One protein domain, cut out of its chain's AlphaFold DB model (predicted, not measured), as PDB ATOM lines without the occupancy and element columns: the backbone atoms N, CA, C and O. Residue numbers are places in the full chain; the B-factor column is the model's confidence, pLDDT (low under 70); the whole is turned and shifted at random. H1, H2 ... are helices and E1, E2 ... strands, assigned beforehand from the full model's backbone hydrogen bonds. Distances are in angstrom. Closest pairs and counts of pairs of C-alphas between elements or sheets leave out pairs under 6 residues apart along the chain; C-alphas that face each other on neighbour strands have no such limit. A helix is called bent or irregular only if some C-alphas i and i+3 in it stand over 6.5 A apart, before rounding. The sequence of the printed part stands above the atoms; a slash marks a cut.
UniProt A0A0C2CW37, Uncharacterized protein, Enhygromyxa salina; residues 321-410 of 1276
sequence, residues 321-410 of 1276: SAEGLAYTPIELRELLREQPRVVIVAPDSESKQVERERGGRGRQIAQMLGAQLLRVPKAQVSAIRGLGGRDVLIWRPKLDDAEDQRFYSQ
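AT A GLANCE: This is residues 321 to 410 of the 1276 residues of an uncharacterized protein of Enhygromyxa salina (UniProt A0A0C2CW37). A small sheet of three short parallel strands makes the core, with the long helix H2 over one face and H3 over the other. H1 packs on H3 and only grazes the sheet, while H4 packs on H2, off the sheet. The 90 printed residues hold four named helices and three named strands, in the order H1 E1 H2 E2 H3 E3 H4, and the sheet's order is E2 E1 E3. The class is mixed, helices and strands; the whole is compact, with a radius of gyration of the C-alphas of 12.8 A and spans of 32 by 30 by 20 A.

IN THESE COORDINATES: H1, residues 329 to 338, begins at C-alpha (306.627, 189.186, 308.467) and is 14.4 A long. E1, residues 341 to 345, spans 13.5 A. H2, residues 352 to 369, spans 25.9 A. E2 is residues 372 to 375; H3, residues 378 to 388, spans 16.6 A and is irregular, with C-alphas 379 and 382 7.3 A apart. E3 is residues 393 to 395, and H4, residues 403 to 408, ends at C-alpha (306.941, 217.081, 317.863).

HOW THE PARTS SIT: E1 is parallel to E2, with N 343 and O 372 2.8 A apart, and to E3, with N 342 and O 393 2.8 A apart. H2 runs along the strands over E2 and E1 at a height over the sheet of 9.4 A; E1, H2, E2 form a strand-helix-strand unit, two parallel neighbour strands joined through a helix, with a right-handed crossover. H3, on the opposite face, has a height of 9.5 A; E2, H3, E3 form a split unit, E1 lying between its strands, also right-handed. H1 touches H3 at a steep tilt of 58 degrees, closest at C-alphas of Leu 336 and Gly 388, 5.2 A. Residues 361 to 369 of H2 touch H4, closest at C-alphas of Ile 365 and Gln 405, 6.1 A. Every O i to N i+4 pair is within hydrogen-bond range in H1 and H4, 13 of 14 in H2 and 4 of 7 in H3.

THE WHOLE: The C-alphas farthest apart, of Gln 353 and Arg 390, are 35.8 A apart. The printed part has no cut and no long link. Residues 348 to 355 have pLDDT under 70.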
ATOM      1  N   SER A 321     300.063 199.206 306.862       85.50
ATOM      2  CA  SER A 321     300.536 200.548 306.519       85.50
ATOM      3  C   SER A 321     299.509 201.625 306.900       85.50
ATOM      4  O   SER A 321     298.373 201.333 307.289       85.50
ATOM      5  N   ALA A 322     299.871 202.900 306.741       78.19
ATOM      6  CA  ALA A 322     298.936 204.011 306.915       78.19
ATOM      7  C   ALA A 322     297.697 203.895 305.999       78.19
ATOM      8  O   ALA A 322     296.591 204.267 306.410       78.19
ATOM      9  N   GLU A 323     297.883 203.335 304.799       77.19
ATOM     10  CA  GLU A 323     296.892 203.092 303.741       77.19
ATOM     11  C   GLU A 323     296.087 201.794 303.938       77.19
ATOM     12  O   GLU A 323     295.146 201.540 303.189       77.19
ATOM     13  N   GLY A 324     296.425 200.983 304.947       76.94
ATOM     14  CA  GLY A 324     295.718 199.743 305.278       76.94
ATOM     15  C   GLY A 324     296.235 198.491 304.562       76.94
ATOM     16  O   GLY A 324     295.574 197.454 304.612       76.94
ATOM     17  N   LEU A 325     297.404 198.550 303.914       82.56
ATOM     18  CA  LEU A 325     298.041 197.376 303.308       82.56
ATOM     19  C   LEU A 325     298.638 196.489 304.403       82.56
ATOM     20  O   LEU A 325     299.438 196.968 305.202       82.56
ATOM     21  N   ALA A 326     298.237 195.218 304.467       82.06
ATOM     22  CA  ALA A 326     298.736 194.277 305.466       82.06
ATOM     23  C   ALA A 326     300.105 193.725 305.064       82.06
ATOM     24  O   ALA A 326     300.244 193.213 303.957       82.06
ATOM     25  N   TYR A 327     301.066 193.770 305.985       80.75
ATOM     26  CA  TYR A 327     302.402 193.230 305.761       80.75
ATOM     27  C   TYR A 327     302.511 191.779 306.228       80.75
ATOM     28  O   TYR A 327     302.037 191.411 307.309       80.75
ATOM     29  N   THR A 328     303.189 190.956 305.435       77.06
ATOM     30  CA  THR A 328     303.764 189.691 305.904       77.06
ATOM     31  C   THR A 328     304.990 189.960 306.794       77.06
ATOM     32  O   THR A 328     305.591 191.032 306.703       77.06
ATOM     33  N   PRO A 329     305.416 189.013 307.656       73.44
ATOM     34  CA  PRO A 329     306.627 189.186 308.467       73.44
ATOM     35  C   PRO A 329     307.894 189.497 307.650       73.44
ATOM     36  O   PRO A 329     308.761 190.221 308.133       73.44
ATOM     37  N   ILE A 330     307.985 188.975 306.420       72.94
ATOM     38  CA  ILE A 330     309.116 189.195 305.508       72.94
ATOM     39  C   ILE A 330     309.099 190.632 304.979       72.94
ATOM     40  O   ILE A 330     310.067 191.358 305.191       72.94
ATOM     41  N   GLU A 331     307.985 191.068 304.383       81.88
ATOM     42  CA  GLU A 331     307.831 192.439 303.860       81.88
ATOM     43  C   GLU A 331     308.029 193.482 304.964       81.88
ATOM     44  O   GLU A 331     308.677 194.508 304.764       81.88
ATOM     45  N   LEU A 332     307.512 193.204 306.163       83.25
ATOM     46  CA  LEU A 332     307.693 194.072 307.317       83.25
ATOM     47  C   LEU A 332     309.167 194.164 307.728       83.25
ATOM     48  O   LEU A 332     309.643 195.251 308.027       83.25
ATOM     49  N   ARG A 333     309.912 193.056 307.735       80.81
ATOM     50  CA  ARG A 333     311.346 193.071 308.060       80.81
ATOM     51  C   ARG A 333     312.161 193.837 307.016       80.81
ATOM     52  O   ARG A 333     313.082 194.557 307.395       80.81
ATOM     53  N   GLU A 334     311.845 193.686 305.734       83.56
ATOM     54  CA  GLU A 334     312.484 194.457 304.659       83.56
ATOM     55  C   GLU A 334     312.217 195.954 304.832       83.56
ATOM     56  O   GLU A 334     313.165 196.738 304.884       83.56
ATOM     57  N   LEU A 335     310.958 196.329 305.079       87.06
ATOM     58  CA  LEU A 335     310.571 197.709 305.366       87.06
ATOM     59  C   LEU A 335     311.314 198.283 306.579       87.06
ATOM     60  O   LEU A 335     311.847 199.382 306.496       87.06
ATOM     61  N   LEU A 336     311.379 197.553 307.698       87.31
ATOM     62  CA  LEU A 336     312.060 198.011 308.918       87.31
ATOM     63  C   LEU A 336     313.578 198.144 308.734       87.31
ATOM     64  O   LEU A 336     314.208 198.948 309.418       87.31
ATOM     65  N   ARG A 337     314.177 197.373 307.818       83.31
ATOM     66  CA  ARG A 337     315.599 197.493 307.472       83.31
ATOM     67  C   ARG A 337     315.867 198.727 306.609       83.31
ATOM     68  O   ARG A 337     316.885 199.383 306.805       83.31
ATOM     69  N   GLU A 338     314.986 199.029 305.658       86.38
ATOM     70  CA  GLU A 338     315.108 200.212 304.793       86.38
ATOM     71  C   GLU A 338     314.728 201.507 305.522       86.38
ATOM     72  O   GLU A 338     315.346 202.551 305.317       86.38
ATOM     73  N   GLN A 339     313.723 201.434 306.394       88.81
ATOM     74  CA  GLN A 339     313.170 202.546 307.157       88.81
ATOM     75  C   GLN A 339     313.115 202.180 308.646       88.81
ATOM     76  O   GLN A 339     312.073 201.767 309.160       88.81
ATOM     77  N   PRO A 340     314.224 202.363 309.382       88.88
ATOM     78  CA  PRO A 340     314.310 201.959 310.782       88.88
ATOM     79  C   PRO A 340     313.489 202.852 311.719       88.88
ATOM     80  O   PRO A 340     313.392 202.571 312.905       88.88
ATOM     81  N   ARG A 341     312.901 203.947 311.231       92.75
ATOM     82  CA  ARG A 341     312.128 204.887 312.047       92.75
ATOM     83  C   ARG A 341     310.642 204.636 311.871       92.75
ATOM     84  O   ARG A 341     310.131 204.801 310.766       92.75
ATOM     85  N   VAL A 342     309.940 204.290 312.946       92.69
ATOM     86  CA  VAL A 342     308.531 203.886 312.882       92.69
ATOM     87  C   VAL A 342     307.690 204.545 313.964       92.69
ATOM     88  O   VAL A 342     307.997 204.464 315.148       92.69
ATOM     89  N   VAL A 343     306.560 205.119 313.562       92.19
ATOM     90  CA  VAL A 343     305.490 205.543 314.470       92.19
ATOM     91  C   VAL A 343     304.423 204.458 314.498       92.19
ATOM     92  O   VAL A 343     303.861 204.100 313.461       92.19
ATOM     93  N   ILE A 344     304.132 203.937 315.686       90.50
ATOM     94  CA  ILE A 344     303.109 202.916 315.890       90.50
ATOM     95  C   ILE A 344     301.826 203.549 316.411       90.50
ATOM     96  O   ILE A 344     301.835 204.281 317.398       90.50
ATOM     97  N   VAL A 345     300.709 203.174 315.790       87.38
ATOM     98  CA  VAL A 345     299.356 203.523 316.233       87.38
ATOM     99  C   VAL A 345     298.504 202.268 316.390       87.38
ATOM    100  O   VAL A 345     298.708 201.281 315.681       87.38
ATOM    101  N   ALA A 346     297.560 202.274 317.331       82.12
ATOM    102  CA  ALA A 346     296.648 201.146 317.510       82.12
ATOM    103  C   ALA A 346     295.737 200.972 316.270       82.12
ATOM    104  O   ALA A 346     295.414 201.965 315.617       82.12
ATOM    105  N   PRO A 347     295.311 199.741 315.925       74.81
ATOM    106  CA  PRO A 347     294.310 199.519 314.890       74.81
ATOM    107  C   PRO A 347     292.962 200.033 315.397       74.81
ATOM    108  O   PRO A 347     292.578 199.753 316.532       74.81
ATOM    109  N   ASP A 348     292.266 200.783 314.556       67.12
ATOM    110  CA  ASP A 348     291.047 201.487 314.931       67.12
ATOM    111  C   ASP A 348     289.888 200.527 315.296       67.12
ATOM    112  O   ASP A 348     289.638 199.541 314.598       67.12
ATOM    113  N   SER A 349     289.161 200.821 316.383       55.41
ATOM    114  CA  SER A 349     287.911 200.137 316.775       55.41
ATOM    115  C   SER A 349     286.761 201.110 317.090       55.41
ATOM    116  O   SER A 349     285.761 200.710 317.684       55.41
ATOM    117  N   GLU A 350     286.911 202.395 316.753       55.97
ATOM    118  CA  GLU A 350     286.024 203.493 317.177       55.97
ATOM    119  C   GLU A 350     285.349 204.200 315.982       55.97
ATOM    120  O   GLU A 350     285.489 203.807 314.832       55.97
ATOM    121  N   SER A 351     284.524 205.223 316.229       59.06
ATOM    122  CA  SER A 351     283.757 205.899 315.169       59.06
ATOM    123  C   SER A 351     284.643 206.533 314.073       59.06
ATOM    124  O   SER A 351     285.656 207.162 314.376       59.06
ATOM    125  N   LYS A 352     284.197 206.483 312.802       66.69
ATOM    126  CA  LYS A 352     284.920 206.969 311.595       66.69
ATOM    127  C   LYS A 352     285.502 208.391 311.668       66.69
ATOM    128  O   LYS A 352     286.356 208.744 310.856       66.69
ATOM    129  N   GLN A 353     284.996 209.246 312.557       68.19
ATOM    130  CA  GLN A 353     285.484 210.615 312.726       68.19
ATOM    131  C   GLN A 353     286.738 210.669 313.611       68.19
ATOM    132  O   GLN A 353     287.731 211.269 313.209       68.19
ATOM    133  N   VAL A 354     286.725 209.970 314.749       65.56
ATOM    134  CA  VAL A 354     287.872 209.867 315.670       65.56
ATOM    135  C   VAL A 354     289.053 209.167 314.990       65.56
ATOM    136  O   VAL A 354     290.197 209.596 315.130       65.56
ATOM    137  N   GLU A 355     288.775 208.160 314.156       69.06
ATOM    138  CA  GLU A 355     289.781 207.465 313.334       69.06
ATOM    139  C   GLU A 355     290.512 208.413 312.371       69.06
ATOM    140  O   GLU A 355     291.737 208.368 312.226       69.06
ATOM    141  N   ARG A 356     289.770 209.314 311.708       72.69
ATOM    142  CA  ARG A 356     290.352 210.294 310.777       72.69
ATOM    143  C   ARG A 356     291.245 211.295 311.496       72.69
ATOM    144  O   ARG A 356     292.280 211.671 310.946       72.69
ATOM    145  N   GLU A 357     290.861 211.707 312.700       78.69
ATOM    146  CA  GLU A 357     291.629 212.649 313.511       78.69
ATOM    147  C   GLU A 357     292.908 212.005 314.062       78.69
ATOM    148  O   GLU A 357     293.996 212.522 313.795       78.69
ATOM    149  N   ARG A 358     292.821 210.837 314.720       80.88
ATOM    150  CA  ARG A 358     293.998 210.100 315.222       80.88
ATOM    151  C   ARG A 358     294.962 209.731 314.091       80.88
ATOM    152  O   ARG A 358     296.152 210.033 314.167       80.88
ATOM    153  N   GLY A 359     294.457 209.166 312.992       79.75
ATOM    154  CA  GLY A 359     295.276 208.833 311.821       79.75
ATOM    155  C   GLY A 359     295.873 210.058 311.110       79.75
ATOM    156  O   GLY A 359     296.919 209.956 310.463       79.75
ATOM    157  N   GLY A 360     295.235 211.229 311.217       84.38
ATOM    158  CA  GLY A 360     295.782 212.507 310.755       84.38
ATOM    159  C   GLY A 360     296.957 212.978 311.613       84.38
ATOM    160  O   GLY A 360     298.021 213.279 311.070       84.38
ATOM    161  N   ARG A 361     296.797 212.966 312.944       88.38
ATOM    162  CA  ARG A 361     297.854 213.329 313.906       88.38
ATOM    163  C   ARG A 361     299.067 212.405 313.785       88.38
ATOM    164  O   ARG A 361     300.188 212.888 313.647       88.38
ATOM    165  N   GLY A 362     298.839 211.091 313.723       88.56
ATOM    166  CA  GLY A 362     299.904 210.097 313.551       88.56
ATOM    167  C   GLY A 362     300.724 210.307 312.273       88.56
ATOM    168  O   GLY A 362     301.949 210.227 312.318       88.56
ATOM    169  N   ARG A 363     300.081 210.655 311.146       89.31
ATOM    170  CA  ARG A 363     300.787 210.970 309.888       89.31
ATOM    171  C   ARG A 363     301.657 212.219 309.988       89.31
ATOM    172  O   ARG A 363     302.764 212.218 309.460       89.31
ATOM    173  N   GLN A 364     301.182 213.264 310.660       90.31
ATOM    174  CA  GLN A 364     301.967 214.488 310.839       90.31
ATOM    175  C   GLN A 364     303.188 214.253 311.730       90.31
ATOM    176  O   GLN A 364     304.284 214.674 311.372       90.31
ATOM    177  N   ILE A 365     303.025 213.521 312.837       91.81
ATOM    178  CA  ILE A 365     304.141 213.142 313.715       91.81
ATOM    179  C   ILE A 365     305.157 212.284 312.948       91.81
ATOM    180  O   ILE A 365     306.352 212.575 312.973       91.81
ATOM    181  N   ALA A 366     304.690 211.284 312.193       91.75
ATOM    182  CA  ALA A 366     305.546 210.452 311.349       91.75
ATOM    183  C   ALA A 366     306.347 211.291 310.335       91.75
ATOM    184  O   ALA A 366     307.557 211.114 310.207       91.75
ATOM    185  N   GLN A 367     305.714 212.279 309.693       91.81
ATOM    186  CA  GLN A 367     306.387 213.199 308.774       91.81
ATOM    187  C   GLN A 367     307.455 214.060 309.472       91.81
ATOM    188  O   GLN A 367     308.551 214.208 308.940       91.81
ATOM    189  N   MET A 368     307.168 214.598 310.664       90.44
ATOM    190  CA  MET A 368     308.117 215.412 311.445       90.44
ATOM    191  C   MET A 368     309.341 214.618 311.921       90.44
ATOM    192  O   MET A 368     310.424 215.180 312.081       90.44
ATOM    193  N   LEU A 369     309.171 213.316 312.157       90.00
ATOM    194  CA  LEU A 369     310.227 212.401 312.595       90.00
ATOM    195  C   LEU A 369     311.002 211.762 311.427       90.00
ATOM    196  O   LEU A 369     312.044 211.132 311.646       90.00
ATOM    197  N   GLY A 370     310.504 211.912 310.193       90.75
ATOM    198  CA  GLY A 370     310.993 211.159 309.037       90.75
ATOM    199  C   GLY A 370     310.814 209.650 309.236       90.75
ATOM    200  O   GLY A 370     311.738 208.882 308.983       90.75
ATOM    201  N   ALA A 371     309.662 209.249 309.777       92.25
ATOM    202  CA  ALA A 371     309.333 207.888 310.178       92.25
ATOM    203  C   ALA A 371     308.147 207.328 309.375       92.25
ATOM    204  O   ALA A 371     307.288 208.073 308.902       92.25
ATOM    205  N   GLN A 372     308.066 206.004 309.274       92.12
ATOM    206  CA  GLN A 372     306.941 205.295 308.672       92.12
ATOM    207  C   GLN A 372     305.816 205.097 309.694       92.12
ATOM    208  O   GLN A 372     306.055 204.658 310.816       92.12
ATOM    209  N   LEU A 373     304.568 205.370 309.310       91.56
ATOM    210  CA  LEU A 373     303.405 205.095 310.160       91.56
ATOM    211  C   LEU A 373     302.926 203.650 309.957       91.56
ATOM    212  O   LEU A 373     302.583 203.271 308.832       91.56
ATOM    213  N   LEU A 374     302.853 202.876 311.043       91.00
ATOM    214  CA  LEU A 374     302.308 201.516 311.072       91.00
ATOM    215  C   LEU A 374     301.133 201.414 312.046       91.00
ATOM    216  O   LEU A 374     301.208 201.879 313.185       91.00
ATOM    217  N   ARG A 375     300.062 200.735 311.626       87.94
ATOM    218  CA  ARG A 375     298.951 200.365 312.509       87.94
ATOM    219  C   ARG A 375     299.224 198.976 313.066       87.94
ATOM    220  O   ARG A 375     299.219 197.995 312.319       87.94
ATOM    221  N   VAL A 376     299.492 198.896 314.364       86.75
ATOM    222  CA  VAL A 376     299.974 197.677 315.021       86.75
ATOM    223  C   VAL A 376     299.068 197.337 316.201       86.75
ATOM    224  O   VAL A 376     298.953 198.134 317.134       86.75
ATOM    225  N   PRO A 377     298.447 196.146 316.220       82.69
ATOM    226  CA  PRO A 377     297.710 195.669 317.386       82.69
ATOM    227  C   PRO A 377     298.605 195.624 318.625       82.69
ATOM    228  O   PRO A 377     299.758 195.208 318.532       82.69
ATOM    229  N   LYS A 378     298.071 195.962 319.807       78.19
ATOM    230  CA  LYS A 378     298.846 195.986 321.066       78.19
ATOM    231  C   LYS A 378     299.624 194.682 321.313       78.19
ATOM    232  O   LYS A 378     300.775 194.726 321.733       78.19
ATOM    233  N   ALA A 379     299.027 193.535 320.979       73.50
ATOM    234  CA  ALA A 379     299.640 192.209 321.115       73.50
ATOM    235  C   ALA A 379     300.801 191.929 320.135       73.50
ATOM    236  O   ALA A 379     301.554 190.984 320.345       73.50
ATOM    237  N   GLN A 380     300.941 192.717 319.065       77.50
ATOM    238  CA  GLN A 380     301.926 192.519 317.996       77.50
ATOM    239  C   GLN A 380     303.034 193.579 317.996       77.50
ATOM    240  O   GLN A 380     303.889 193.565 317.121       77.50
ATOM    241  N   VAL A 381     303.088 194.493 318.968       79.00
ATOM    242  CA  VAL A 381     304.154 195.509 318.958       79.00
ATOM    243  C   VAL A 381     305.538 194.912 319.230       79.00
ATOM    244  O   VAL A 381     306.515 195.324 318.610       79.00
ATOM    245  N   SER A 382     305.625 193.881 320.071       75.62
ATOM    246  CA  SER A 382     306.872 193.126 320.264       75.62
ATOM    247  C   SER A 382     307.370 192.471 318.969       75.62
ATOM    248  O   SER A 382     308.572 192.263 318.817       75.62
ATOM    249  N   ALA A 383     306.473 192.205 318.010       76.75
ATOM    250  CA  ALA A 383     306.830 191.687 316.695       76.75
ATOM    251  C   ALA A 383     307.619 192.711 315.867       76.75
ATOM    252  O   ALA A 383     308.589 192.331 315.218       76.75
ATOM    253  N   ILE A 384     307.261 194.003 315.934       82.56
ATOM    254  CA  ILE A 384     308.006 195.082 315.259       82.56
ATOM    255  C   ILE A 384     309.446 195.122 315.768       82.56
ATOM    256  O   ILE A 384     310.382 195.143 314.975       82.56
ATOM    257  N   ARG A 385     309.623 195.059 317.092       78.00
ATOM    258  CA  ARG A 385     310.946 195.036 317.724       78.00
ATOM    259  C   ARG A 385     311.752 193.803 317.311       78.00
ATOM    260  O   ARG A 385     312.893 193.937 316.883       78.00
ATOM    261  N   GLY A 386     311.153 192.612 317.396       74.31
ATOM    262  CA  GLY A 386     311.826 191.362 317.026       74.31
ATOM    263  C   GLY A 386     312.273 191.326 315.560       74.31
ATOM    264  O   GLY A 386     313.377 190.875 315.266       74.31
ATOM    265  N   LEU A 387     311.448 191.842 314.643       78.56
ATOM    266  CA  LEU A 387     311.752 191.867 313.208       78.56
ATOM    267  C   LEU A 387     312.729 192.990 312.822       78.56
ATOM    268  O   LEU A 387     313.608 192.763 311.991       78.56
ATOM    269  N   GLY A 388     312.597 194.177 313.425       76.81
ATOM    270  CA  GLY A 388     313.445 195.341 313.151       76.81
ATOM    271  C   GLY A 388     314.843 195.260 313.774       76.81
ATOM    272  O   GLY A 388     315.802 195.772 313.202       76.81
ATOM    273  N   GLY A 389     315.002 194.553 314.897       74.19
ATOM    274  CA  GLY A 389     316.271 194.474 315.630       74.19
ATOM    275  C   GLY A 389     316.585 195.750 316.418       74.19
ATOM    276  O   GLY A 389     315.693 196.524 316.732       74.19
ATOM    277  N   ARG A 390     317.862 195.970 316.759       71.81
ATOM    278  CA  ARG A 390     318.290 197.067 317.650       71.81
ATOM    279  C   ARG A 390     318.269 198.457 317.015       71.81
ATOM    280  O   ARG A 390     318.152 199.440 317.736       71.81
ATOM    281  N   ASP A 391     318.380 198.523 315.693       77.75
ATOM    282  CA  ASP A 391     318.485 199.789 314.962       77.75
ATOM    283  C   ASP A 391     317.120 200.449 314.720       77.75
ATOM    284  O   ASP A 391     317.058 201.620 314.343       77.75
ATOM    285  N   VAL A 392     316.021 199.714 314.940       87.06
ATOM    286  CA  VAL A 392     314.671 200.250 314.780       87.06
ATOM    287  C   VAL A 392     314.343 201.201 315.934       87.06
ATOM    288  O   VAL A 392     314.498 200.853 317.100       87.06
ATOM    289  N   LEU A 393     313.860 202.398 315.612       90.44
ATOM    290  CA  LEU A 393     313.340 203.383 316.551       90.44
ATOM    291  C   LEU A 393     311.817 203.393 316.456       90.44
ATOM    292  O   LEU A 393     311.251 203.648 315.391       90.44
ATOM    293  N   ILE A 394     311.160 203.094 317.572       91.12
ATOM    294  CA  ILE A 394     309.714 202.936 317.673       91.12
ATOM    295  C   ILE A 394     309.144 204.048 318.553       91.12
ATOM    296  O   ILE A 394     309.301 204.028 319.771       91.12
ATOM    297  N   TRP A 395     308.402 204.972 317.947       92.00
ATOM    298  CA  TRP A 395     307.620 205.973 318.672       92.00
ATOM    299  C   TRP A 395     306.177 205.503 318.843       92.00
ATOM    300  O   TRP A 395     305.554 204.985 317.914       92.00
ATOM    301  N   ARG A 396     305.628 205.724 320.037       90.38
ATOM    302  CA  ARG A 396     304.236 205.419 320.397       90.38
ATOM    303  C   ARG A 396     303.563 206.683 320.930       90.38
ATOM    304  O   ARG A 396     303.367 206.791 322.138       90.38
ATOM    305  N   PRO A 397     303.286 207.665 320.060       88.38
ATOM    306  CA  PRO A 397     302.681 208.903 320.505       88.38
ATOM    307  C   PRO A 397     301.256 208.663 321.004       88.38
ATOM    308  O   PRO A 397     300.518 207.837 320.451       88.38
ATOM    309  N   LYS A 398     300.846 209.426 322.012       87.69
ATOM    310  CA  LYS A 398     299.459 209.503 322.451       87.69
ATOM    311  C   LYS A 398     298.695 210.386 321.475       87.69
ATOM    312  O   LYS A 398     299.001 211.557 321.285       87.69
ATOM    313  N   LEU A 399     297.706 209.801 320.805       86.38
ATOM    314  CA  LEU A 399     296.961 210.483 319.742       86.38
ATOM    315  C   LEU A 399     295.575 210.958 320.177       86.38
ATOM    316  O   LEU A 399     294.848 211.514 319.355       86.38
ATOM    317  N   ASP A 400     295.201 210.729 321.436       83.06
ATOM    318  CA  ASP A 400     293.890 211.094 321.986       83.06
ATOM    319  C   ASP A 400     293.694 212.612 322.022       83.06
ATOM    320  O   ASP A 400     292.632 213.124 321.657       83.06
ATOM    321  N   ASP A 401     294.761 213.345 322.321       81.50
ATOM    322  CA  ASP A 401     294.824 214.801 322.287       81.50
ATOM    323  C   ASP A 401     295.881 215.294 321.275       81.50
ATOM    324  O   ASP A 401     296.403 214.535 320.451       81.50
ATOM    325  N   ALA A 402     296.103 216.610 321.249       85.56
ATOM    326  CA  ALA A 402     297.060 217.262 320.360       85.56
ATOM    327  C   ALA A 402     298.403 217.574 321.047       85.56
ATOM    328  O   ALA A 402     299.204 218.315 320.478       85.56
ATOM    329  N   GLU A 403     298.648 217.081 322.264       88.69
ATOM    330  CA  GLU A 403     299.838 217.413 323.053       88.69
ATOM    331  C   GLU A 403     301.113 216.902 322.380       88.69
ATOM    332  O   GLU A 403     301.999 217.699 322.071       88.69
ATOM    333  N   ASP A 404     301.160 215.615 322.035       89.50
ATOM    334  CA  ASP A 404     302.306 215.028 321.335       89.50
ATOM    335  C   ASP A 404     302.525 215.679 319.964       89.50
ATOM    336  O   ASP A 404     303.653 215.986 319.583       89.50
ATOM    337  N   GLN A 405     301.451 215.981 319.228       89.25
ATOM    338  CA  GLN A 405     301.557 216.696 317.953       89.25
ATOM    339  C   GLN A 405     302.203 218.081 318.135       89.25
ATOM    340  O   GLN A 405     303.063 218.467 317.339       89.25
ATOM    341  N   ARG A 406     301.817 218.829 319.180       90.44
ATOM    342  CA  ARG A 406     302.439 220.117 319.522       90.44
ATOM    343  C   ARG A 406     303.899 219.929 319.923       90.44
ATOM    344  O   ARG A 406     304.733 220.688 319.441       90.44
ATOM    345  N   PHE A 407     304.217 218.919 320.729       92.50
ATOM    346  CA  PHE A 407     305.588 218.608 321.135       92.50
ATOM    347  C   PHE A 407     306.497 218.336 319.928       92.50
ATOM    348  O   PHE A 407     307.501 219.019 319.747       92.50
ATOM    349  N   TYR A 408     306.116 217.420 319.031       91.44
ATOM    350  CA  TYR A 408     306.941 217.081 317.863       91.44
ATOM    351  C   TYR A 408     307.053 218.220 316.832       91.44
ATOM    352  O   TYR A 408     307.990 218.224 316.027       91.44
ATOM    353  N   SER A 409     306.151 219.208 316.883       89.75
ATOM    354  CA  SER A 409     306.233 220.428 316.067       89.75
ATOM    355  C   SER A 409     307.267 221.448 316.565       89.75
ATOM    356  O   SER A 409     307.615 222.366 315.823       89.75
ATOM    357  N   GLN A 410     307.779 221.290 317.790       92.12
ATOM    358  CA  GLN A 410     308.824 222.154 318.339       92.12
ATOM    359  C   GLN A 410     310.167 221.926 317.619       92.12
ATOM    360  O   GLN A 410     310.432 220.814 317.140       92.12
TER     361      GLN A 410